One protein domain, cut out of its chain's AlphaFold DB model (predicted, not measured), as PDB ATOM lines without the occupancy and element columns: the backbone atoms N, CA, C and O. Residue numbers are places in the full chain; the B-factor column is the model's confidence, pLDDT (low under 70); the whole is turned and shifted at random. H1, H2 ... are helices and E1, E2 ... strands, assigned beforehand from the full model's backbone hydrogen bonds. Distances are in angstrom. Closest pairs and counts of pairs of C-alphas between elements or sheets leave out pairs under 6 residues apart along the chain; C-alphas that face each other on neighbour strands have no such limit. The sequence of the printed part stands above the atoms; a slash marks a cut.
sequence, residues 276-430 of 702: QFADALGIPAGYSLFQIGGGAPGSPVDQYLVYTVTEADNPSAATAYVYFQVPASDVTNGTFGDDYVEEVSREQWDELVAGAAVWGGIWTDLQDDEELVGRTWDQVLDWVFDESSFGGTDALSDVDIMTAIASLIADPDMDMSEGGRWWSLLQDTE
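This is residues 276 to 430 of the 702 residues of the protein "VanY domain-containing protein" of Planctomycetaceae bacterium (UniProt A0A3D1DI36). A strongly twisted sheet of five strands curls round the short helix H3 on one side, while the longest helix, H7, packs along strands E3 and E5 on the other. H8 folds back beside H7, away from the sheet; helices H5 to H8 gather at one end of the longest axis, and the turn between E1 and E2, residues 294 to 301, lies at the other. The printed part has 155 residues, with eight named helices and five named strands in the order H1 E1 E2 E3 H2 E4 H3 E5 H4 H5 H6 H7 H8. The sheet runs E4 E1 E2 E3 E5 and is mixed in direction, and the class is mixed, helices and strands. The whole is compact, with a radius of gyration of the C-alphas of 16.1 A, and only just elongated, spanning 49 by 32 by 30 A.

Begin at H1, residues 276 to 281, which is not on the sheet. Go on to E1, residues 288 to 293, E2, residues 302 to 309, and E3, residues 320 to 326: they form a meander, each strand the antiparallel neighbour of the one before. In the hairpin E1 and E2, look for N 290 and O 304, 2.9 A apart; in the hairpin E2 and E3, for N 307 and O 322, 2.8 A. Next, H2, residues 328 to 331, only grazes the sheet, only just on it with 5 pairs of C-alphas within 10 A. Edge strand E4, residues 341 to 345, is parallel to E1, with N 344 and O 291 3.0 A apart. E3, H2 and E4 make a split strand-helix-strand unit, two strands of one sheet joined through a helix, with E1 and E2 between them in the sheet, and its crossover is right-handed. The sheet curls round H3, residues 346 to 353; its closest C-alphas to E1 are those of Arg 346 and Ile 292, 5.8 A. The other edge strand, E5, residues 357 to 362, is parallel to E3, with N 360 and O 323 2.8 A apart. H4, residues 364 to 367, only grazes the sheet and is close but not clearly touching H1, the closest C-alphas being those of Gln 367 and Leu 281, 7.3 A. H5, residues 377 to 387, also only grazes the sheet, only just on it with 5 pairs of C-alphas within 10 A. H6, residues 394 to 397, is not on the sheet. The hub is H7, residues 399 to 410: it is over E3 and E5 at a height over the sheet of 6.5 A and runs along the strands, at 5 degrees to E5 on the local plane. With H7 on one face and H3 on the other, there are three layers, helix, sheet and helix. H7 and H8, residues 421 to 428, form a helical hairpin: they touch, Ala 404 and Leu 425 having the closest C-alphas at 5.9 A, with a shallow tilt of 8 degrees, opposite ways. With residues 405 to 409 alone H7 only just touches H5, with 3 pairs of C-alphas within 8 A, the closest those of Ile 405 and Val 384, 7.3 A. H6 and H7 touch only at the corner, and only just, with 3 pairs; the closest C-alphas are those of Leu 396 and Met 402, 6.1 A. Every O i to N i+4 pair is within hydrogen-bond range in H3, H5, H7 and H8, 1 of 2 in H1, and H2, H4 and H6 are too short for such a pair.

Find C-alpha 276 at (170.658, 191.787, 183.571), where H1 begins. E2 is 21.8 A from first to last C-alpha, E3 19.4 A, E1 15.4 A, E5 14.8 A and E4 12.8 A. H7 starts at C-alpha 399, (139.682, 184.362, 187.976), and runs 15.9 A; H5 is 15.3 A long, H8 10.8 A and H3 10.4 A. H8 ends at C-alpha 428, (136.248, 179.143, 198.175).

Look for the two C-alphas farthest apart at Pro 297 and Glu 418, 50.9 A. The printed part has no cut, and no link is long. Its mean pLDDT is 79.5; 28 residues are under 70, namely 276 to 278, 294 to 300, 311 to 317, 331 to 339, 355 and 392.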
ATOM      1  N   GLN A 276     169.503 191.340 182.783       61.28
ATOM      2  CA  GLN A 276     170.658 191.787 183.571       61.28
ATOM      3  C   GLN A 276     170.273 192.517 184.862       61.28
ATOM      4  O   GLN A 276     171.051 192.555 185.812       61.28
ATOM      5  N   PHE A 277     169.097 193.137 184.874       68.75
ATOM      6  CA  PHE A 277     168.617 193.892 186.008       68.75
ATOM      7  C   PHE A 277     167.958 193.003 187.072       68.75
ATOM      8  O   PHE A 277     168.262 193.136 188.257       68.75
ATOM      9  N   ALA A 278     167.090 192.085 186.643       69.25
ATOM     10  CA  ALA A 278     166.439 191.118 187.522       69.25
ATOM     11  C   ALA A 278     167.482 190.248 188.248       69.25
ATOM     12  O   ALA A 278     167.438 190.123 189.471       69.25
ATOM     13  N   ASP A 279     168.512 189.797 187.518       71.19
ATOM     14  CA  ASP A 279     169.635 189.020 188.057       71.19
ATOM     15  C   ASP A 279     170.419 189.775 189.145       71.19
ATOM     16  O   ASP A 279     170.830 189.194 190.150       71.19
ATOM     17  N   ALA A 280     170.634 191.084 188.969       73.50
ATOM     18  CA  ALA A 280     171.378 191.907 189.927       73.50
ATOM     19  C   ALA A 280     170.622 192.106 191.247       73.50
ATOM     20  O   ALA A 280     171.242 192.314 192.294       73.50
ATOM     21  N   LEU A 281     169.294 192.062 191.182       73.81
ATOM     22  CA  LEU A 281     168.405 192.183 192.324       73.81
ATOM     23  C   LEU A 281     167.946 190.828 192.872       73.81
ATOM     24  O   LEU A 281     167.280 190.816 193.896       73.81
ATOM     25  N   GLY A 282     168.291 189.701 192.245       79.69
ATOM     26  CA  GLY A 282     167.838 188.381 192.693       79.69
ATOM     27  C   GLY A 282     166.315 188.216 192.673       79.69
ATOM     28  O   GLY A 282     165.793 187.437 193.457       79.69
ATOM     29  N   ILE A 283     165.614 188.956 191.809       81.81
ATOM     30  CA  ILE A 283     164.160 188.843 191.617       81.81
ATOM     31  C   ILE A 283     163.846 188.157 190.286       81.81
ATOM     32  O   ILE A 283     164.657 188.252 189.359       81.81
ATOM     33  N   PRO A 284     162.661 187.540 190.129       82.50
ATOM     34  CA  PRO A 284     162.250 186.991 188.844       82.50
ATOM     35  C   PRO A 284     162.166 188.066 187.751       82.50
ATOM     36  O   PRO A 284     161.611 189.151 187.960       82.50
ATOM     37  N   ALA A 285     162.713 187.776 186.569       79.69
ATOM     38  CA  ALA A 285     162.570 188.627 185.381       79.69
ATOM     39  C   ALA A 285     161.126 188.601 184.839       79.69
ATOM     40  O   ALA A 285     160.409 187.646 185.099       79.69
ATOM     41  N   GLY A 286     160.712 189.607 184.054       78.38
ATOM     42  CA  GLY A 286     159.386 189.639 183.400       78.38
ATOM     43  C   GLY A 286     158.319 190.520 184.069       78.38
ATOM     44  O   GLY A 286     157.151 190.452 183.697       78.38
ATOM     45  N   TYR A 287     158.695 191.361 185.034       84.56
ATOM     46  CA  TYR A 287     157.787 192.335 185.644       84.56
ATOM     47  C   TYR A 287     157.642 193.615 184.807       84.56
ATOM     48  O   TYR A 287     158.536 193.999 184.053       84.56
ATOM     49  N   SER A 288     156.543 194.334 185.029       85.62
ATOM     50  CA  SER A 288     156.371 195.737 184.639       85.62
ATOM     51  C   SER A 288     156.547 196.641 185.858       85.62
ATOM     52  O   SER A 288     156.003 196.356 186.926       85.62
ATOM     53  N   LEU A 289     157.332 197.713 185.730       86.44
ATOM     54  CA  LEU A 289     157.551 198.671 186.815       86.44
ATOM     55  C   LEU A 289     156.570 199.831 186.687       86.44
ATOM     56  O   LEU A 289     156.696 200.666 185.792       86.44
ATOM     57  N   PHE A 290     155.628 199.910 187.622       87.12
ATOM     58  CA  PHE A 290     154.660 200.993 187.680       87.12
ATOM     59  C   PHE A 290     155.090 202.063 188.668       87.12
ATOM     60  O   PHE A 290     155.416 201.786 189.823       87.12
ATOM     61  N   GLN A 291     155.015 203.305 188.215       88.12
ATOM     62  CA  GLN A 291     155.148 204.491 189.036       88.12
ATOM     63  C   GLN A 291     153.783 205.149 189.182       88.12
ATOM     64  O   GLN A 291     153.218 205.668 188.220       88.12
ATOM     65  N   ILE A 292     153.259 205.173 190.407       88.12
ATOM     66  CA  ILE A 292     151.958 205.782 190.659       88.12
ATOM     67  C   ILE A 292     152.139 207.281 190.895       88.12
ATOM     68  O   ILE A 292     152.493 207.739 191.987       88.12
ATOM     69  N   GLY A 293     151.889 208.050 189.838       73.06
ATOM     70  CA  GLY A 293     151.934 209.507 189.817       73.06
ATOM     71  C   GLY A 293     150.579 210.157 190.125       73.06
ATOM     72  O   GLY A 293     149.512 209.564 189.971       73.06
ATOM     73  N   GLY A 294     150.609 211.421 190.564       58.56
ATOM     74  CA  GLY A 294     149.400 212.247 190.750       58.56
ATOM     75  C   GLY A 294     149.328 213.040 192.059       58.56
ATOM     76  O   GLY A 294     148.417 213.850 192.241       58.56
ATOM     77  N   GLY A 295     150.286 212.856 192.969       57.62
ATOM     78  CA  GLY A 295     150.431 213.712 194.148       57.62
ATOM     79  C   GLY A 295     150.980 215.103 193.803       57.62
ATOM     80  O   GLY A 295     151.655 215.292 192.792       57.62
ATOM     81  N   ALA A 296     150.702 216.097 194.654       61.78
ATOM     82  CA  ALA A 296     151.283 217.434 194.531       61.78
ATOM     83  C   ALA A 296     152.827 217.363 194.432       61.78
ATOM     84  O   ALA A 296     153.417 216.432 194.981       61.78
ATOM     85  N   PRO A 297     153.507 218.340 193.797       63.75
ATOM     86  CA  PRO A 297     154.967 218.350 193.709       63.75
ATOM     87  C   PRO A 297     155.622 218.106 195.081       63.75
ATOM     88  O   PRO A 297     155.448 218.909 196.000       63.75
ATOM     89  N   GLY A 298     156.350 216.990 195.217       65.00
ATOM     90  CA  GLY A 298     156.980 216.551 196.471       65.00
ATOM     91  C   GLY A 298     156.239 215.457 197.254       65.00
ATOM     92  O   GLY A 298     156.704 215.085 198.331       65.00
ATOM     93  N   SER A 299     155.114 214.938 196.754       64.31
ATOM     94  CA  SER A 299     154.506 213.716 197.288       64.31
ATOM     95  C   SER A 299     155.413 212.503 197.043       64.31
ATOM     96  O   SER A 299     156.041 212.432 195.986       64.31
ATOM     97  N   PRO A 300     155.496 211.557 198.001       63.75
ATOM     98  CA  PRO A 300     156.163 210.286 197.765       63.75
ATOM     99  C   PRO A 300     155.484 209.585 196.593       63.75
ATOM    100  O   PRO A 300     154.258 209.595 196.474       63.75
ATOM    101  N   VAL A 301     156.315 209.047 195.716       74.44
ATOM    102  CA  VAL A 301     155.899 208.276 194.559       74.44
ATOM    103  C   VAL A 301     155.963 206.817 194.983       74.44
ATOM    104  O   VAL A 301     157.034 206.345 195.367       74.44
ATOM    105  N   ASP A 302     154.814 206.147 194.988       84.00
ATOM    106  CA  ASP A 302     154.771 204.709 195.230       84.00
ATOM    107  C   ASP A 302     155.151 204.002 193.926       84.00
ATOM    108  O   ASP A 302     154.667 204.373 192.850       84.00
ATOM    109  N   GLN A 303     156.019 203.002 194.022       87.31
ATOM    110  CA  GLN A 303     156.439 202.204 192.880       87.31
ATOM    111  C   GLN A 303     156.212 200.728 193.151       87.31
ATOM    112  O   GLN A 303     156.342 200.273 194.291       87.31
ATOM    113  N   TYR A 304     155.859 200.001 192.097       89.75
ATOM    114  CA  TYR A 304     155.452 198.611 192.192       89.75
ATOM    115  C   TYR A 304     156.053 197.786 191.064       89.75
ATOM    116  O   TYR A 304     155.948 198.162 189.898       89.75
ATOM    117  N   LEU A 305     156.634 196.641 191.420       88.19
ATOM    118  CA  LEU A 305     156.858 195.558 190.465       88.19
ATOM    119  C   LEU A 305     155.522 194.857 190.286       88.19
ATOM    120  O   LEU A 305     154.931 194.446 191.282       88.19
ATOM    121  N   VAL A 306     155.047 194.739 189.055       89.88
ATOM    122  CA  VAL A 306     153.804 194.042 188.732       89.88
ATOM    123  C   VAL A 306     154.125 192.886 187.807       89.88
ATOM    124  O   VAL A 306     154.638 193.081 186.707       89.88
ATOM    125  N   TYR A 307     153.803 191.688 188.265       88.19
ATOM    126  CA  TYR A 307     153.851 190.470 187.484       88.19
ATOM    127  C   TYR A 307     152.439 190.098 187.048       88.19
ATOM    128  O   TYR A 307     151.490 190.174 187.832       88.19
ATOM    129  N   THR A 308     152.310 189.684 185.796       86.88
ATOM    130  CA  THR A 308     151.040 189.233 185.232       86.88
ATOM    131  C   THR A 308     150.990 187.712 185.280       86.88
ATOM    132  O   THR A 308     151.904 187.043 184.801       86.88
ATOM    133  N   VAL A 309     149.916 187.168 185.845       83.69
ATOM    134  CA  VAL A 309     149.584 185.742 185.815       83.69
ATOM    135  C   VAL A 309     148.453 185.584 184.801       83.69
ATOM    136  O   VAL A 309     147.332 186.031 185.040       83.69
ATOM    137  N   THR A 310     148.745 185.002 183.644       80.31
ATOM    138  CA  THR A 310     147.760 184.736 182.586       80.31
ATOM    139  C   THR A 310     148.160 183.479 181.825       80.31
ATOM    140  O   THR A 310     149.347 183.178 181.717       80.31
ATOM    141  N   GLU A 311     147.188 182.754 181.279       69.88
ATOM    142  CA  GLU A 311     147.456 181.644 180.357       69.88
ATOM    143  C   GLU A 311     147.966 182.214 179.019       69.88
ATOM    144  O   GLU A 311     147.306 183.058 178.408       69.88
ATOM    145  N   ALA A 312     149.155 181.790 178.580       55.78
ATOM    146  CA  ALA A 312     149.891 182.404 177.469       55.78
ATOM    147  C   ALA A 312     149.148 182.353 176.124       55.78
ATOM    148  O   ALA A 312     149.138 183.326 175.369       55.78
ATOM    149  N   ASP A 313     148.487 181.227 175.854       59.84
ATOM    150  CA  ASP A 313     147.896 180.915 174.548       59.84
ATOM    151  C   ASP A 313     146.398 181.244 174.463       59.84
ATOM    152  O   ASP A 313     145.726 180.950 173.467       59.84
ATOM    153  N   ASN A 314     145.851 181.865 175.510       56.53
ATOM    154  CA  ASN A 314     144.433 182.150 175.627       56.53
ATOM    155  C   ASN A 314     144.214 183.634 175.958       56.53
ATOM    156  O   ASN A 314     144.141 184.010 177.124       56.53
ATOM    157  N   PRO A 315     144.027 184.505 174.946       53.06
ATOM    158  CA  PRO A 315     143.794 185.935 175.167       53.06
ATOM    159  C   PRO A 315     142.460 186.238 175.873       53.06
ATOM    160  O   PRO A 315     142.182 187.392 176.189       53.06
ATOM    161  N   SER A 316     141.616 185.223 176.087       58.47
ATOM    162  CA  SER A 316     140.404 185.302 176.907       58.47
ATOM    163  C   SER A 316     140.557 184.703 178.308       58.47
ATOM    164  O   SER A 316     139.569 184.671 179.042       58.47
ATOM    165  N   ALA A 317     141.746 184.220 178.678       68.56
ATOM    166  CA  ALA A 317     141.996 183.687 180.007       68.56
ATOM    167  C   ALA A 317     141.842 184.765 181.078       68.56
ATOM    168  O   ALA A 317     142.047 185.960 180.839       68.56
ATOM    169  N   ALA A 318     141.482 184.321 182.277       77.81
ATOM    170  CA  ALA A 318     141.505 185.189 183.432       77.81
ATOM    171  C   ALA A 318     142.940 185.666 183.687       77.81
ATOM    172  O   ALA A 318     143.894 184.890 183.656       77.81
ATOM    173  N   THR A 319     143.084 186.960 183.949       81.38
ATOM    174  CA  THR A 319     144.365 187.568 184.298       81.38
ATOM    175  C   THR A 319     144.332 187.962 185.763       81.38
ATOM    176  O   THR A 319     143.411 188.662 186.181       81.38
ATOM    177  N   ALA A 320     145.342 187.551 186.521       86.94
ATOM    178  CA  ALA A 320     145.614 188.056 187.858       86.94
ATOM    179  C   ALA A 320     146.942 188.821 187.872       86.94
ATOM    180  O   ALA A 320     147.816 188.601 187.032       86.94
ATOM    181  N   TYR A 321     147.101 189.729 188.830       88.44
ATOM    182  CA  TYR A 321     148.324 190.521 188.977       88.44
ATOM    183  C   TYR A 321     148.936 190.272 190.347       88.44
ATOM    184  O   TYR A 321     148.244 190.398 191.350       88.44
ATOM    185  N   VAL A 322     150.232 189.982 190.412       88.88
ATOM    186  CA  VAL A 322     150.978 189.970 191.676       88.88
ATOM    187  C   VAL A 322     151.825 191.225 191.714       88.88
ATOM    188  O   VAL A 322     152.599 191.469 190.790       88.88
ATOM    189  N   TYR A 323     151.680 192.040 192.755       92.25
ATOM    190  CA  TYR A 323     152.426 193.292 192.841       92.25
ATOM    191  C   TYR A 323     153.160 193.467 194.166       92.25
ATOM    192  O   TYR A 323     152.623 193.157 195.225       92.25
ATOM    193  N   PHE A 324     154.380 194.002 194.102       90.88
ATOM    194  CA  PHE A 324     155.272 194.196 195.249       90.88
ATOM    195  C   PHE A 324     155.713 195.654 195.344       90.88
ATOM    196  O   PHE A 324     156.100 196.246 194.335       90.88
ATOM    197  N   GLN A 325     155.688 196.247 196.544       90.19
ATOM    198  CA  GLN A 325     156.203 197.605 196.738       90.19
ATOM    199  C   GLN A 325     157.705 197.656 196.520       90.19
ATOM    200  O   GLN A 325     158.447 196.890 197.138       90.19
ATOM    201  N   VAL A 326     158.148 198.677 195.794       86.75
ATOM    202  CA  VAL A 326     159.546 199.091 195.742       86.75
ATOM    203  C   VAL A 326     159.714 200.377 196.554       86.75
ATOM    204  O   VAL A 326     159.092 201.398 196.238       86.75
ATOM    205  N   PRO A 327     160.535 200.381 197.619       82.31
ATOM    206  CA  PRO A 327     160.899 201.599 198.319       82.31
ATOM    207  C   PRO A 327     161.543 202.606 197.364       82.31
ATOM    208  O   PRO A 327     162.479 202.289 196.634       82.31
ATOM    209  N   ALA A 328     161.118 203.869 197.439       75.50
ATOM    210  CA  ALA A 328     161.669 204.936 196.600       75.50
ATOM    211  C   ALA A 328     163.205 205.097 196.724       75.50
ATOM    212  O   ALA A 328     163.858 205.596 195.806       75.50
ATOM    213  N   SER A 329     163.803 204.672 197.846       75.75
ATOM    214  CA  SER A 329     165.260 204.664 198.042       75.75
ATOM    215  C   SER A 329     165.995 203.737 197.081       75.75
ATOM    216  O   SER A 329     167.129 204.034 196.710       75.75
ATOM    217  N   ASP A 330     165.354 202.650 196.669       71.88
ATOM    218  CA  ASP A 330     165.999 201.567 195.927       71.88
ATOM    219  C   ASP A 330     166.002 201.860 194.422       71.88
ATOM    220  O   ASP A 330     166.789 201.296 193.668       71.88
ATOM    221  N   VAL A 331     165.189 202.831 193.996       66.31
ATOM    222  CA  VAL A 331     165.017 203.187 192.583       66.31
ATOM    223  C   VAL A 331     165.931 204.331 192.167       66.31
ATOM    224  O   VAL A 331     166.506 204.335 191.081       66.31
ATOM    225  N   THR A 332     166.161 205.276 193.079       57.31
ATOM    226  CA  THR A 332     166.977 206.477 192.825       57.31
ATOM    227  C   THR A 332     168.476 206.221 192.598       57.31
ATOM    228  O   THR A 332     169.197 207.149 192.232       57.31
ATOM    229  N   ASN A 333     168.967 204.989 192.760       54.34
ATOM    230  CA  ASN A 333     170.382 204.645 192.573       54.34
ATOM    231  C   ASN A 333     170.788 204.366 191.110       54.34
ATOM    232  O   ASN A 333     171.852 203.796 190.868       54.34
ATOM    233  N   GLY A 334     169.983 204.792 190.126       55.72
ATOM    234  CA  GLY A 334     170.220 204.481 188.707       55.72
ATOM    235  C   GLY A 334     170.056 202.992 188.404       55.72
ATOM    236  O   GLY A 334     170.634 202.482 187.449       55.72
ATOM    237  N   THR A 335     169.329 202.302 189.281       60.28
ATOM    238  CA  THR A 335     169.127 200.858 189.276       60.28
ATOM    239  C   THR A 335     168.084 200.552 188.196       60.28
ATOM    240  O   THR A 335     168.408 199.878 187.227       60.28
ATOM    241  N   PHE A 336     166.908 201.174 188.243       61.91
ATOM    242  CA  PHE A 336     165.885 201.044 187.204       61.91
ATOM    243  C   PHE A 336     166.023 202.226 186.230       61.91
ATOM    244  O   PHE A 336     165.923 203.376 186.648       61.91
ATOM    245  N   GLY A 337     166.351 201.976 184.959       61.25
ATOM    246  CA  GLY A 337     166.497 203.049 183.966       61.25
ATOM    247  C   GLY A 337     165.175 203.791 183.731       61.25
ATOM    248  O   GLY A 337     164.128 203.151 183.668       61.25
ATOM    249  N   ASP A 338     165.233 205.118 183.558       63.50
ATOM    250  CA  ASP A 338     164.054 205.989 183.361       63.50
ATOM    251  C   ASP A 338     163.162 205.551 182.176       63.50
ATOM    252  O   ASP A 338     161.972 205.856 182.153       63.50
ATOM    253  N   ASP A 339     163.717 204.811 181.211       63.50
ATOM    254  CA  ASP A 339     163.026 204.357 179.998       63.50
ATOM    255  C   ASP A 339     162.046 203.181 180.225       63.50
ATOM    256  O   ASP A 339     161.304 202.831 179.310       63.50
ATOM    257  N   TYR A 340     162.029 202.568 181.417       70.06
ATOM    258  CA  TYR A 340     161.263 201.338 181.707       70.06
ATOM    259  C   TYR A 340     160.162 201.511 182.761       70.06
ATOM    260  O   TYR A 340     159.555 200.533 183.195       70.06
ATOM    261  N   VAL A 341     159.926 202.746 183.204       76.62
ATOM    262  CA  VAL A 341     158.936 203.060 184.234       76.62
ATOM    263  C   VAL A 341     157.637 203.496 183.567       76.62
ATOM    264  O   VAL A 341     157.593 204.532 182.902       76.62
ATOM    265  N   GLU A 342     156.560 202.741 183.772       83.44
ATOM    266  CA  GLU A 342     155.232 203.145 183.319       83.44
ATOM    267  C   GLU A 342     154.585 204.063 184.364       83.44
ATOM    268  O   GLU A 342     154.273 203.653 185.485       83.44
ATOM    269  N   GLU A 343     154.395 205.337 184.014       84.81
ATOM    270  CA  GLU A 343     153.679 206.278 184.872       84.81
ATOM    271  C   GLU A 343     152.167 206.116 184.709       84.81
ATOM    272  O   GLU A 343     151.602 206.409 183.654       84.81
ATOM    273  N   VAL A 344     151.497 205.728 185.792       87.56
ATOM    274  CA  VAL A 344     150.035 205.624 185.850       87.56
ATOM    275  C   VAL A 344     149.471 206.536 186.927       87.56
ATOM    276  O   VAL A 344     150.096 206.804 187.956       87.56
ATOM    277  N   SER A 345     148.262 207.039 186.700       87.62
ATOM    278  CA  SER A 345     147.525 207.767 187.732       87.62
ATOM    279  C   SER A 345     147.062 206.828 188.848       87.62
ATOM    280  O   SER A 345     146.882 205.629 188.642       87.62
ATOM    281  N   ARG A 346     146.796 207.383 190.038       85.62
ATOM    282  CA  ARG A 346     146.200 206.618 191.150       85.62
ATOM    283  C   ARG A 346     144.883 205.941 190.765       85.62
ATOM    284  O   ARG A 346     144.646 204.829 191.196       85.62
ATOM    285  N   GLU A 347     144.063 206.599 189.950       85.75
ATOM    286  CA  GLU A 347     142.793 206.045 189.468       85.75
ATOM    287  C   GLU A 347     143.023 204.846 188.541       85.75
ATOM    288  O   GLU A 347     142.430 203.799 188.762       85.75
ATOM    289  N   GLN A 348     143.956 204.952 187.586       86.12
ATOM    290  CA  GLN A 348     144.337 203.826 186.720       86.12
ATOM    291  C   GLN A 348     144.930 202.659 187.513       86.12
ATOM    292  O   GLN A 348     144.663 201.506 187.198       86.12
ATOM    293  N   TRP A 349     145.720 202.950 188.548       87.62
ATOM    294  CA  TRP A 349     146.220 201.917 189.445       87.62
ATOM    295  C   TRP A 349     145.090 201.242 190.219       87.62
ATOM    296  O   TRP A 349     145.022 200.020 190.243       87.62
ATOM    297  N   ASP A 350     144.202 202.025 190.834       86.00
ATOM    298  CA  ASP A 350     143.064 201.505 191.591       86.00
ATOM    299  C   ASP A 350     142.153 200.651 190.686       86.00
ATOM    300  O   ASP A 350     141.664 199.614 191.125       86.00
ATOM    301  N   GLU A 351     141.974 201.036 189.416       85.81
ATOM    302  CA  GLU A 351     141.284 200.232 188.399       85.81
ATOM    303  C   GLU A 351     142.030 198.931 188.075       85.81
ATOM    304  O   GLU A 351     141.406 197.868 188.062       85.81
ATOM    305  N   LEU A 352     143.352 198.995 187.867       81.19
ATOM    306  CA  LEU A 352     144.197 197.824 187.612       81.19
ATOM    307  C   LEU A 352     144.101 196.812 188.763       81.19
ATOM    308  O   LEU A 352     143.951 195.614 188.527       81.19
ATOM    309  N   VAL A 353     144.137 197.287 190.015       82.06
ATOM    310  CA  VAL A 353     144.144 196.404 191.190       82.06
ATOM    311  C   VAL A 353     142.760 195.987 191.693       82.06
ATOM    312  O   VAL A 353     142.666 195.108 192.547       82.06
ATOM    313  N   ALA A 354     141.673 196.565 191.175       80.69
ATOM    314  CA  ALA A 354     140.314 196.259 191.631       80.69
ATOM    315  C   ALA A 354     139.768 194.900 191.150       80.69
ATOM    316  O   ALA A 354     138.800 194.412 191.736       80.69
ATOM    317  N   GLY A 355     140.327 194.318 190.082       64.94
ATOM    318  CA  GLY A 355     139.722 193.179 189.377       64.94
ATOM    319  C   GLY A 355     140.255 191.791 189.743       64.94
ATOM    320  O   GLY A 355     139.466 190.855 189.793       64.94
ATOM    321  N   ALA A 356     141.566 191.657 189.976       72.19
ATOM    322  CA  ALA A 356     142.236 190.363 190.191       72.19
ATOM    323  C   ALA A 356     143.685 190.523 190.705       72.19
ATOM    324  O   ALA A 356     144.559 189.701 190.428       72.19
ATOM    325  N   ALA A 357     143.987 191.629 191.392       78.75
ATOM    326  CA  ALA A 357     145.339 191.882 191.872       78.75
ATOM    327  C   ALA A 357     145.528 191.417 193.315       78.75
ATOM    328  O   ALA A 357     144.732 191.723 194.206       78.75
ATOM    329  N   VAL A 358     146.643 190.742 193.551       84.19
ATOM    330  CA  VAL A 358     147.072 190.234 194.843       84.19
ATOM    331  C   VAL A 358     148.313 190.984 195.293       84.19
ATOM    332  O   VAL A 358     149.298 191.126 194.568       84.19
ATOM    333  N   TRP A 359     148.244 191.477 196.525       85.19
ATOM    334  CA  TRP A 359     149.366 192.145 197.154       85.19
ATOM    335  C   TRP A 359     150.427 191.134 197.585       85.19
ATOM    336  O   TRP A 359     150.167 190.327 198.474       85.19
ATOM    337  N   GLY A 360     151.613 191.235 196.984       80.50
ATOM    338  CA  GLY A 360     152.789 190.417 197.278       80.50
ATOM    339  C   GLY A 360     153.629 190.898 198.460       80.50
ATOM    340  O   GLY A 360     154.487 190.172 198.931       80.50
ATOM    341  N   GLY A 361     153.395 192.112 198.968       86.75
ATOM    342  CA  GLY A 361     154.215 192.675 200.044       86.75
ATOM    343  C   GLY A 361     155.284 193.630 199.527       86.75
ATOM    344  O   GLY A 361     155.036 194.426 198.620       86.75
ATOM    345  N   ILE A 362     156.459 193.613 200.149       84.56
ATOM    346  CA  ILE A 362     157.600 194.422 199.707       84.56
ATOM    347  C   ILE A 362     158.530 193.556 198.866       84.56
ATOM    348  O   ILE A 362     158.674 192.368 199.112       84.56
ATOM    349  N   TRP A 363     159.184 194.136 197.863       83.56
ATOM    350  CA  TRP A 363     159.974 193.351 196.907       83.56
ATOM    351  C   TRP A 363     161.147 192.571 197.535       83.56
ATOM    352  O   TRP A 363     161.627 191.621 196.932       83.56
ATOM    353  N   THR A 364     161.604 192.936 198.738       83.06
ATOM    354  CA  THR A 364     162.620 192.162 199.474       83.06
ATOM    355  C   THR A 364     162.115 190.786 199.892       83.06
ATOM    356  O   THR A 364     162.919 189.873 200.013       83.06
ATOM    357  N   ASP A 365     160.800 190.621 200.049       81.38
ATOM    358  CA  ASP A 365     160.190 189.327 200.355       81.38
ATOM    359  C   ASP A 365     160.424 188.332 199.193       81.38
ATOM    360  O   ASP A 365     160.604 187.148 199.438       81.38
ATOM    361  N   LEU A 366     160.551 188.816 197.943       80.00
ATOM    362  CA  LEU A 366     160.969 187.998 196.790       80.00
ATOM    363  C   LEU A 366     162.464 187.649 196.799       80.00
ATOM    364  O   LEU A 366     162.849 186.624 196.249       80.00
ATOM    365  N   GLN A 367     163.317 188.523 197.345       80.62
ATOM    366  CA  GLN A 367     164.771 188.314 197.351       80.62
ATOM    367  C   GLN A 367     165.216 187.270 198.371       80.62
ATOM    368  O   GLN A 367     166.268 186.656 198.202       80.62
ATOM    369  N   ASP A 368     164.475 187.159 199.471       80.50
ATOM    370  CA  ASP A 368     164.833 186.297 200.593       80.50
ATOM    371  C   ASP A 368     164.279 184.869 200.422       80.50
ATOM    372  O   ASP A 368     164.640 183.979 201.195       80.50
ATOM    373  N   ASP A 369     163.450 184.636 199.400       80.81
ATOM    374  CA  ASP A 369     162.862 183.335 199.106       80.81
ATOM    375  C   ASP A 369     163.808 182.453 198.269       80.81
ATOM    376  O   ASP A 369     164.014 182.668 197.073       80.81
ATOM    377  N   GLU A 370     164.396 181.431 198.899       81.31
ATOM    378  CA  GLU A 370     165.334 180.513 198.234       81.31
ATOM    379  C   GLU A 370     164.699 179.708 197.083       81.31
ATOM    380  O   GLU A 370     165.432 179.218 196.220       81.31
ATOM    381  N   GLU A 371     163.370 179.562 197.045       77.62
ATOM    382  CA  GLU A 371     162.665 178.852 195.978       77.62
ATOM    383  C   GLU A 371     162.443 179.736 194.748       77.62
ATOM    384  O   GLU A 371     162.508 179.222 193.627       77.62
ATOM    385  N   LEU A 372     162.250 181.048 194.922       79.56
ATOM    386  CA  LEU A 372     162.026 182.007 193.831       79.56
ATOM    387  C   LEU A 372     163.321 182.639 193.295       79.56
ATOM    388  O   LEU A 372     163.398 182.993 192.112       79.56
ATOM    389  N   VAL A 373     164.352 182.777 194.133       80.19
ATOM    390  CA  VAL A 373     165.615 183.428 193.759       80.19
ATOM    391  C   VAL A 373     166.296 182.705 192.594       80.19
ATOM    392  O   VAL A 373     166.630 181.523 192.651       80.19
ATOM    393  N   GLY A 374     166.571 183.461 191.528       75.56
ATOM    394  CA  GLY A 374     167.266 182.969 190.336       75.56
ATOM    395  C   GLY A 374     166.378 182.240 189.324       75.56
ATOM    396  O   GLY A 374     166.899 181.792 188.300       75.56
ATOM    397  N   ARG A 375     165.063 182.146 189.570       78.69
ATOM    398  CA  ARG A 375     164.091 181.668 188.580       78.69
ATOM    399  C   ARG A 375     163.613 182.800 187.674       78.69
ATOM    400  O   ARG A 375     163.494 183.951 188.093       78.69
ATOM    401  N   THR A 376     163.299 182.481 186.423       81.19
ATOM    402  CA  THR A 376     162.476 183.361 185.583       81.19
ATOM    403  C   THR A 376     161.024 183.323 186.056       81.19
ATOM    404  O   THR A 376     160.616 182.373 186.722       81.19
ATOM    405  N   TRP A 377     160.220 184.332 185.710       84.25
ATOM    406  CA  TRP A 377     158.791 184.304 186.036       84.25
ATOM    407  C   TRP A 377     158.081 183.072 185.464       84.25
ATOM    408  O   TRP A 377     157.313 182.438 186.177       84.25
ATOM    409  N   ASP A 378     158.431 182.654 184.246       76.75
ATOM    410  CA  ASP A 378     157.894 181.427 183.646       76.75
ATOM    411  C   ASP A 378     158.235 180.188 184.489       76.75
ATOM    412  O   ASP A 378     157.367 179.377 184.766       76.75
ATOM    413  N   GLN A 379     159.463 180.085 185.012       79.88
ATOM    414  CA  GLN A 379     159.861 178.980 185.898       79.88
ATOM    415  C   GLN A 379     159.154 179.002 187.262       79.88
ATOM    416  O   GLN A 379     159.055 177.961 187.914       79.88
ATOM    417  N   VAL A 380     158.726 180.180 187.726       83.06
ATOM    418  CA  VAL A 380     157.884 180.316 188.922       83.06
ATOM    419  C   VAL A 380     156.469 179.838 188.605       83.06
ATOM    420  O   VAL A 380     155.922 179.046 189.366       83.06
ATOM    421  N   LEU A 381     155.898 180.265 187.475       82.56
ATOM    422  CA  LEU A 381     154.571 179.832 187.039       82.56
ATOM    423  C   LEU A 381     154.515 178.324 186.779       82.56
ATOM    424  O   LEU A 381     153.612 177.675 187.294       82.56
ATOM    425  N   ASP A 382     155.496 177.764 186.070       78.94
ATOM    426  CA  ASP A 382     155.603 176.326 185.807       78.94
ATOM    427  C   ASP A 382     155.644 175.534 187.117       78.94
ATOM    428  O   ASP A 382     154.887 174.584 187.296       78.94
ATOM    429  N   TRP A 383     156.466 175.971 188.078       84.00
ATOM    430  CA  TRP A 383     156.526 175.344 189.398       84.00
ATOM    431  C   TRP A 383     155.181 175.399 190.127       84.00
ATOM    432  O   TRP A 383     154.736 174.375 190.642       84.00
ATOM    433  N   VAL A 384     154.515 176.558 190.144       83.31
ATOM    434  CA  VAL A 384     153.203 176.682 190.794       83.31
ATOM    435  C   VAL A 384     152.168 175.799 190.106       83.31
ATOM    436  O   VAL A 384     151.410 175.122 190.795       83.31
ATOM    437  N   PHE A 385     152.125 175.781 188.773       82.44
ATOM    438  CA  PHE A 385     151.156 174.993 188.014       82.44
ATOM    439  C   PHE A 385     151.366 173.485 188.167       82.44
ATOM    440  O   PHE A 385     150.374 172.745 188.216       82.44
ATOM    441  N   ASP A 386     152.621 173.045 188.275       76.19
ATOM    442  CA  ASP A 386     152.982 171.658 188.553       76.19
ATOM    443  C   ASP A 386     152.586 171.264 189.983       76.19
ATOM    444  O   ASP A 386     151.873 170.274 190.178       76.19
ATOM    445  N   GLU A 387     152.966 172.062 190.986       77.62
ATOM    446  CA  GLU A 387     152.688 171.769 192.399       77.62
ATOM    447  C   GLU A 387     151.184 171.829 192.707       77.62
ATOM    448  O   GLU A 387     150.652 171.031 193.481       77.62
ATOM    449  N   SER A 388     150.454 172.735 192.050       78.19
ATOM    450  CA  SER A 388     149.003 172.850 192.179       78.19
ATOM    451  C   SER A 388     148.228 171.842 191.331       78.19
ATOM    452  O   SER A 388     147.003 171.774 191.448       78.19
ATOM    453  N   SER A 389     148.901 171.095 190.447       77.75
ATOM    454  CA  SER A 389     148.271 170.235 189.435       77.75
ATOM    455  C   SER A 389     147.234 170.965 188.558       77.75
ATOM    456  O   SER A 389     146.298 170.340 188.058       77.75
ATOM    457  N   PHE A 390     147.379 172.285 188.372       80.06
ATOM    458  CA  PHE A 390     146.501 173.069 187.487       80.06
ATOM    459  C   PHE A 390     147.045 173.193 186.070       80.06
ATOM    460  O   PHE A 390     146.294 173.616 185.185       80.06
ATOM    461  N   GLY A 391     148.301 172.793 185.846       72.50
ATOM    462  CA  GLY A 391     148.921 172.732 184.530       72.50
ATOM    463  C   GLY A 391     148.005 172.054 183.513       72.50
ATOM    464  O   GLY A 391     147.680 170.872 183.614       72.50
ATOM    465  N   GLY A 392     147.544 172.840 182.544       65.44
ATOM    466  CA  GLY A 392     146.676 172.367 181.477       65.44
ATOM    467  C   GLY A 392     145.258 171.961 181.900       65.44
ATOM    468  O   GLY A 392     144.648 171.160 181.195       65.44
ATOM    469  N   THR A 393     144.729 172.492 183.008       75.88
ATOM    470  CA  THR A 393     143.312 172.379 183.418       75.88
ATOM    471  C   THR A 393     142.514 173.625 183.001       75.88
ATOM    472  O   THR A 393     143.090 174.645 182.636       75.88
ATOM    473  N   ASP A 394     141.178 173.575 183.035       78.06
ATOM    474  CA  ASP A 394     140.339 174.772 182.834       78.06
ATOM    475  C   ASP A 394     140.368 175.730 184.039       78.06
ATOM    476  O   ASP A 394     139.876 176.853 183.933       78.06
ATOM    477  N   ALA A 395     140.974 175.319 185.158       83.44
ATOM    478  CA  ALA A 395     141.122 176.128 186.364       83.44
ATOM    479  C   ALA A 395     141.840 177.450 186.076       83.44
ATOM    480  O   ALA A 395     141.476 178.482 186.624       83.44
ATOM    481  N   LEU A 396     142.800 177.451 185.145       82.88
ATOM    482  CA  LEU A 396     143.548 178.651 184.752       82.88
ATOM    483  C   LEU A 396     142.690 179.693 184.006       82.88
ATOM    484  O   LEU A 396     143.093 180.844 183.861       82.88
ATOM    485  N   SER A 397     141.491 179.316 183.554       81.38
ATOM    486  CA  SER A 397     140.511 180.253 182.994       81.38
ATOM    487  C   SER A 397     139.598 180.882 184.059       81.38
ATOM    488  O   SER A 397     138.843 181.800 183.734       81.38
ATOM    489  N   ASP A 398     139.646 180.418 185.311       86.25
ATOM    490  CA  ASP A 398     138.852 180.943 186.423       86.25
ATOM    491  C   ASP A 398     139.632 182.027 187.189       86.25
ATOM    492  O   ASP A 398     140.763 181.829 187.636       86.25
ATOM    493  N   VAL A 399     139.025 183.207 187.343       84.50
ATOM    494  CA  VAL A 399     139.682 184.362 187.976       84.50
ATOM    495  C   VAL A 399     139.954 184.154 189.464       84.50
ATOM    496  O   VAL A 399     140.956 184.663 189.970       84.50
ATOM    497  N   ASP A 400     139.121 183.387 190.168       88.25
ATOM    498  CA  ASP A 400     139.322 183.103 191.586       88.25
ATOM    499  C   ASP A 400     140.480 182.110 191.762       88.25
ATOM    500  O   ASP A 400     141.281 182.267 192.684       88.25
ATOM    501  N   ILE A 401     140.632 181.137 190.852       89.62
ATOM    502  CA  ILE A 401     141.800 180.240 190.822       89.62
ATOM    503  C   ILE A 401     143.075 181.024 190.523       89.62
ATOM    504  O   ILE A 401     144.055 180.890 191.254       89.62
ATOM    505  N   MET A 402     143.066 181.889 189.507       87.12
ATOM    506  CA  MET A 402     144.228 182.728 189.189       87.12
ATOM    507  C   MET A 402     144.578 183.671 190.346       87.12
ATOM    508  O   MET A 402     145.752 183.910 190.619       87.12
ATOM    509  N   THR A 403     143.577 184.141 191.094       88.69
ATOM    510  CA  THR A 403     143.773 184.915 192.329       88.69
ATOM    511  C   THR A 403     144.350 184.058 193.462       88.69
ATOM    512  O   THR A 403     145.206 184.531 194.216       88.69
ATOM    513  N   ALA A 404     143.930 182.798 193.600       90.25
ATOM    514  CA  ALA A 404     144.516 181.864 194.559       90.25
ATOM    515  C   ALA A 404     145.987 181.577 194.217       90.25
ATOM    516  O   ALA A 404     146.839 181.696 195.092       90.25
ATOM    517  N   ILE A 405     146.299 181.305 192.946       88.94
ATOM    518  CA  ILE A 405     147.664 181.123 192.420       88.94
ATOM    519  C   ILE A 405     148.514 182.370 192.683       88.94
ATOM    520  O   ILE A 405     149.596 182.278 193.254       88.94
ATOM    521  N   ALA A 406     147.996 183.554 192.357       89.19
ATOM    522  CA  ALA A 406     148.650 184.821 192.662       89.19
ATOM    523  C   ALA A 406     148.882 185.009 194.176       89.19
ATOM    524  O   ALA A 406     149.894 185.579 194.575       89.19
ATOM    525  N   SER A 407     147.986 184.491 195.026       90.31
ATOM    526  CA  SER A 407     148.148 184.477 196.489       90.31
ATOM    527  C   SER A 407     149.214 183.508 196.972       90.31
ATOM    528  O   SER A 407     149.881 183.829 197.948       90.31
ATOM    529  N   LEU A 408     149.389 182.367 196.306       88.31
ATOM    530  CA  LEU A 408     150.483 181.437 196.576       88.31
ATOM    531  C   LEU A 408     151.831 182.049 196.179       88.31
ATOM    532  O   LEU A 408     152.770 181.997 196.955       88.31
ATOM    533  N   ILE A 409     151.910 182.727 195.031       87.25
ATOM    534  CA  ILE A 409     153.143 183.418 194.615       87.25
ATOM    535  C   ILE A 409     153.476 184.596 195.547       87.25
ATOM    536  O   ILE A 409     154.639 184.883 195.811       87.25
ATOM    537  N   ALA A 410     152.452 185.291 196.047       87.56
ATOM    538  CA  ALA A 410     152.595 186.370 197.024       87.56
ATOM    539  C   ALA A 410     152.994 185.888 198.433       87.56
ATOM    540  O   ALA A 410     153.459 186.693 199.236       87.56
ATOM    541  N   ASP A 411     152.755 184.617 198.757       88.19
ATOM    542  CA  ASP A 411     153.018 183.996 200.059       88.19
ATOM    543  C   ASP A 411     153.551 182.572 199.822       88.19
ATOM    544  O   ASP A 411     152.808 181.607 199.997       88.19
ATOM    545  N   PRO A 412     154.806 182.426 199.359       82.06
ATOM    546  CA  PRO A 412     155.385 181.125 198.997       82.06
ATOM    547  C   PRO A 412     155.448 180.141 200.179       82.06
ATOM    548  O   PRO A 412     155.319 178.935 199.989       82.06
ATOM    549  N   ASP A 413     155.505 180.647 201.416       84.19
ATOM    550  CA  ASP A 413     155.402 179.868 202.661       84.19
ATOM    551  C   ASP A 413     153.958 179.417 202.998       84.19
ATOM    552  O   ASP A 413     153.689 178.898 204.094       84.19
ATOM    553  N   MET A 414     152.984 179.644 202.109       86.81
ATOM    554  CA  MET A 414     151.588 179.290 202.346       86.81
ATOM    555  C   MET A 414     151.439 177.790 202.609       86.81
ATOM    556  O   MET A 414     151.851 176.946 201.823       86.81
ATOM    557  N   ASP A 415     150.763 177.442 203.708       88.00
ATOM    558  CA  ASP A 415     150.494 176.046 204.060       88.00
ATOM    559  C   ASP A 415     149.648 175.346 202.977       88.00
ATOM    560  O   ASP A 415     148.428 175.554 202.889       88.00
ATOM    561  N   MET A 416     150.324 174.518 202.173       84.19
ATOM    562  CA  MET A 416     149.755 173.696 201.101       84.19
ATOM    563  C   MET A 416     149.217 172.341 201.584       84.19
ATOM    564  O   MET A 416     148.620 171.601 200.796       84.19
ATOM    565  N   SER A 417     149.391 171.992 202.867       85.44
ATOM    566  CA  SER A 417     148.876 170.729 203.404       85.44
ATOM    567  C   SER A 417     147.345 170.689 203.384       85.44
ATOM    568  O   SER A 417     146.688 171.725 203.467       85.44
ATOM    569  N   GLU A 418     146.752 169.498 203.260       80.69
ATOM    570  CA  GLU A 418     145.294 169.336 203.210       80.69
ATOM    571  C   GLU A 418     144.616 169.992 204.432       80.69
ATOM    572  O   GLU A 418     144.871 169.629 205.581       80.69
ATOM    573  N   GLY A 419     143.747 170.980 204.181       82.19
ATOM    574  CA  GLY A 419     143.105 171.801 205.220       82.19
ATOM    575  C   GLY A 419     143.867 173.074 205.623       82.19
ATOM    576  O   GLY A 419     143.377 173.829 206.466       82.19
ATOM    577  N   GLY A 420     145.029 173.323 205.017       90.31
ATOM    578  CA  GLY A 420     145.812 174.552 205.118       90.31
ATOM    579  C   GLY A 420     145.200 175.738 204.364       90.31
ATOM    580  O   GLY A 420     144.097 175.673 203.807       90.31
ATOM    581  N   ARG A 421     145.921 176.866 204.354       90.81
ATOM    582  CA  ARG A 421     145.437 178.131 203.768       90.81
ATOM    583  C   ARG A 421     145.223 178.021 202.258       90.81
ATOM    584  O   ARG A 421     144.208 178.517 201.777       90.81
ATOM    585  N   TRP A 422     146.124 177.348 201.543       88.88
ATOM    586  CA  TRP A 422     146.009 177.118 200.101       88.88
ATOM    587  C   TRP A 422     144.701 176.403 199.745       88.88
ATOM    588  O   TRP A 422     143.898 176.899 198.958       88.88
ATOM    589  N   TRP A 423     144.425 175.287 200.422       86.19
ATOM    590  CA  TRP A 423     143.198 174.519 200.219       86.19
ATOM    591  C   TRP A 423     141.938 175.312 200.545       86.19
ATOM    592  O   TRP A 423     140.941 175.169 199.846       86.19
ATOM    593  N   SER A 424     141.973 176.162 201.573       90.00
ATOM    594  CA  SER A 424     140.846 177.047 201.875       90.00
ATOM    595  C   SER A 424     140.580 178.039 200.742       90.00
ATOM    596  O   SER A 424     139.420 178.260 200.413       90.00
ATOM    597  N   LEU A 425     141.629 178.619 200.144       90.88
ATOM    598  CA  LEU A 425     141.480 179.532 199.007       90.88
ATOM    599  C   LEU A 425     140.876 178.809 197.807       90.88
ATOM    600  O   LEU A 425     139.916 179.309 197.229       90.88
ATOM    601  N   LEU A 426     141.372 177.611 197.485       89.06
ATOM    602  CA  LEU A 426     140.810 176.805 196.404       89.06
ATOM    603  C   LEU A 426     139.348 176.452 196.657       89.06
ATOM    604  O   LEU A 426     138.517 176.662 195.781       89.06
ATOM    605  N   GLN A 427     139.010 175.980 197.859       88.38
ATOM    606  CA  GLN A 427     137.644 175.586 198.219       88.38
ATOM    607  C   GLN A 427     136.622 176.721 198.112       88.38
ATOM    608  O   GLN A 427     135.434 176.478 197.861       88.38
ATOM    609  N   ASP A 428     137.081 177.958 198.280       90.44
ATOM    610  CA  ASP A 428     136.248 179.143 198.175       90.44
ATOM    611  C   ASP A 428     135.962 179.557 196.720       90.44
ATOM    612  O   ASP A 428     135.008 180.310 196.511       90.44
ATOM    613  N   THR A 429     136.678 179.024 195.726       90.44
ATOM    614  CA  THR A 429     136.486 179.346 194.295       90.44
ATOM    615  C   THR A 429     135.194 178.742 193.727       90.44
ATOM    616  O   THR A 429     134.720 177.688 194.171       90.44
ATOM    617  N   GLU A 430     134.594 179.392 192.724       86.38
ATOM    618  CA  GLU A 430     133.450 178.822 191.991       86.38
ATOM    619  C   GLU A 430     133.852 177.571 191.194       86.38
ATOM    620  O   GLU A 430     133.111 176.576 191.195       86.38
TER     621      GLU A 430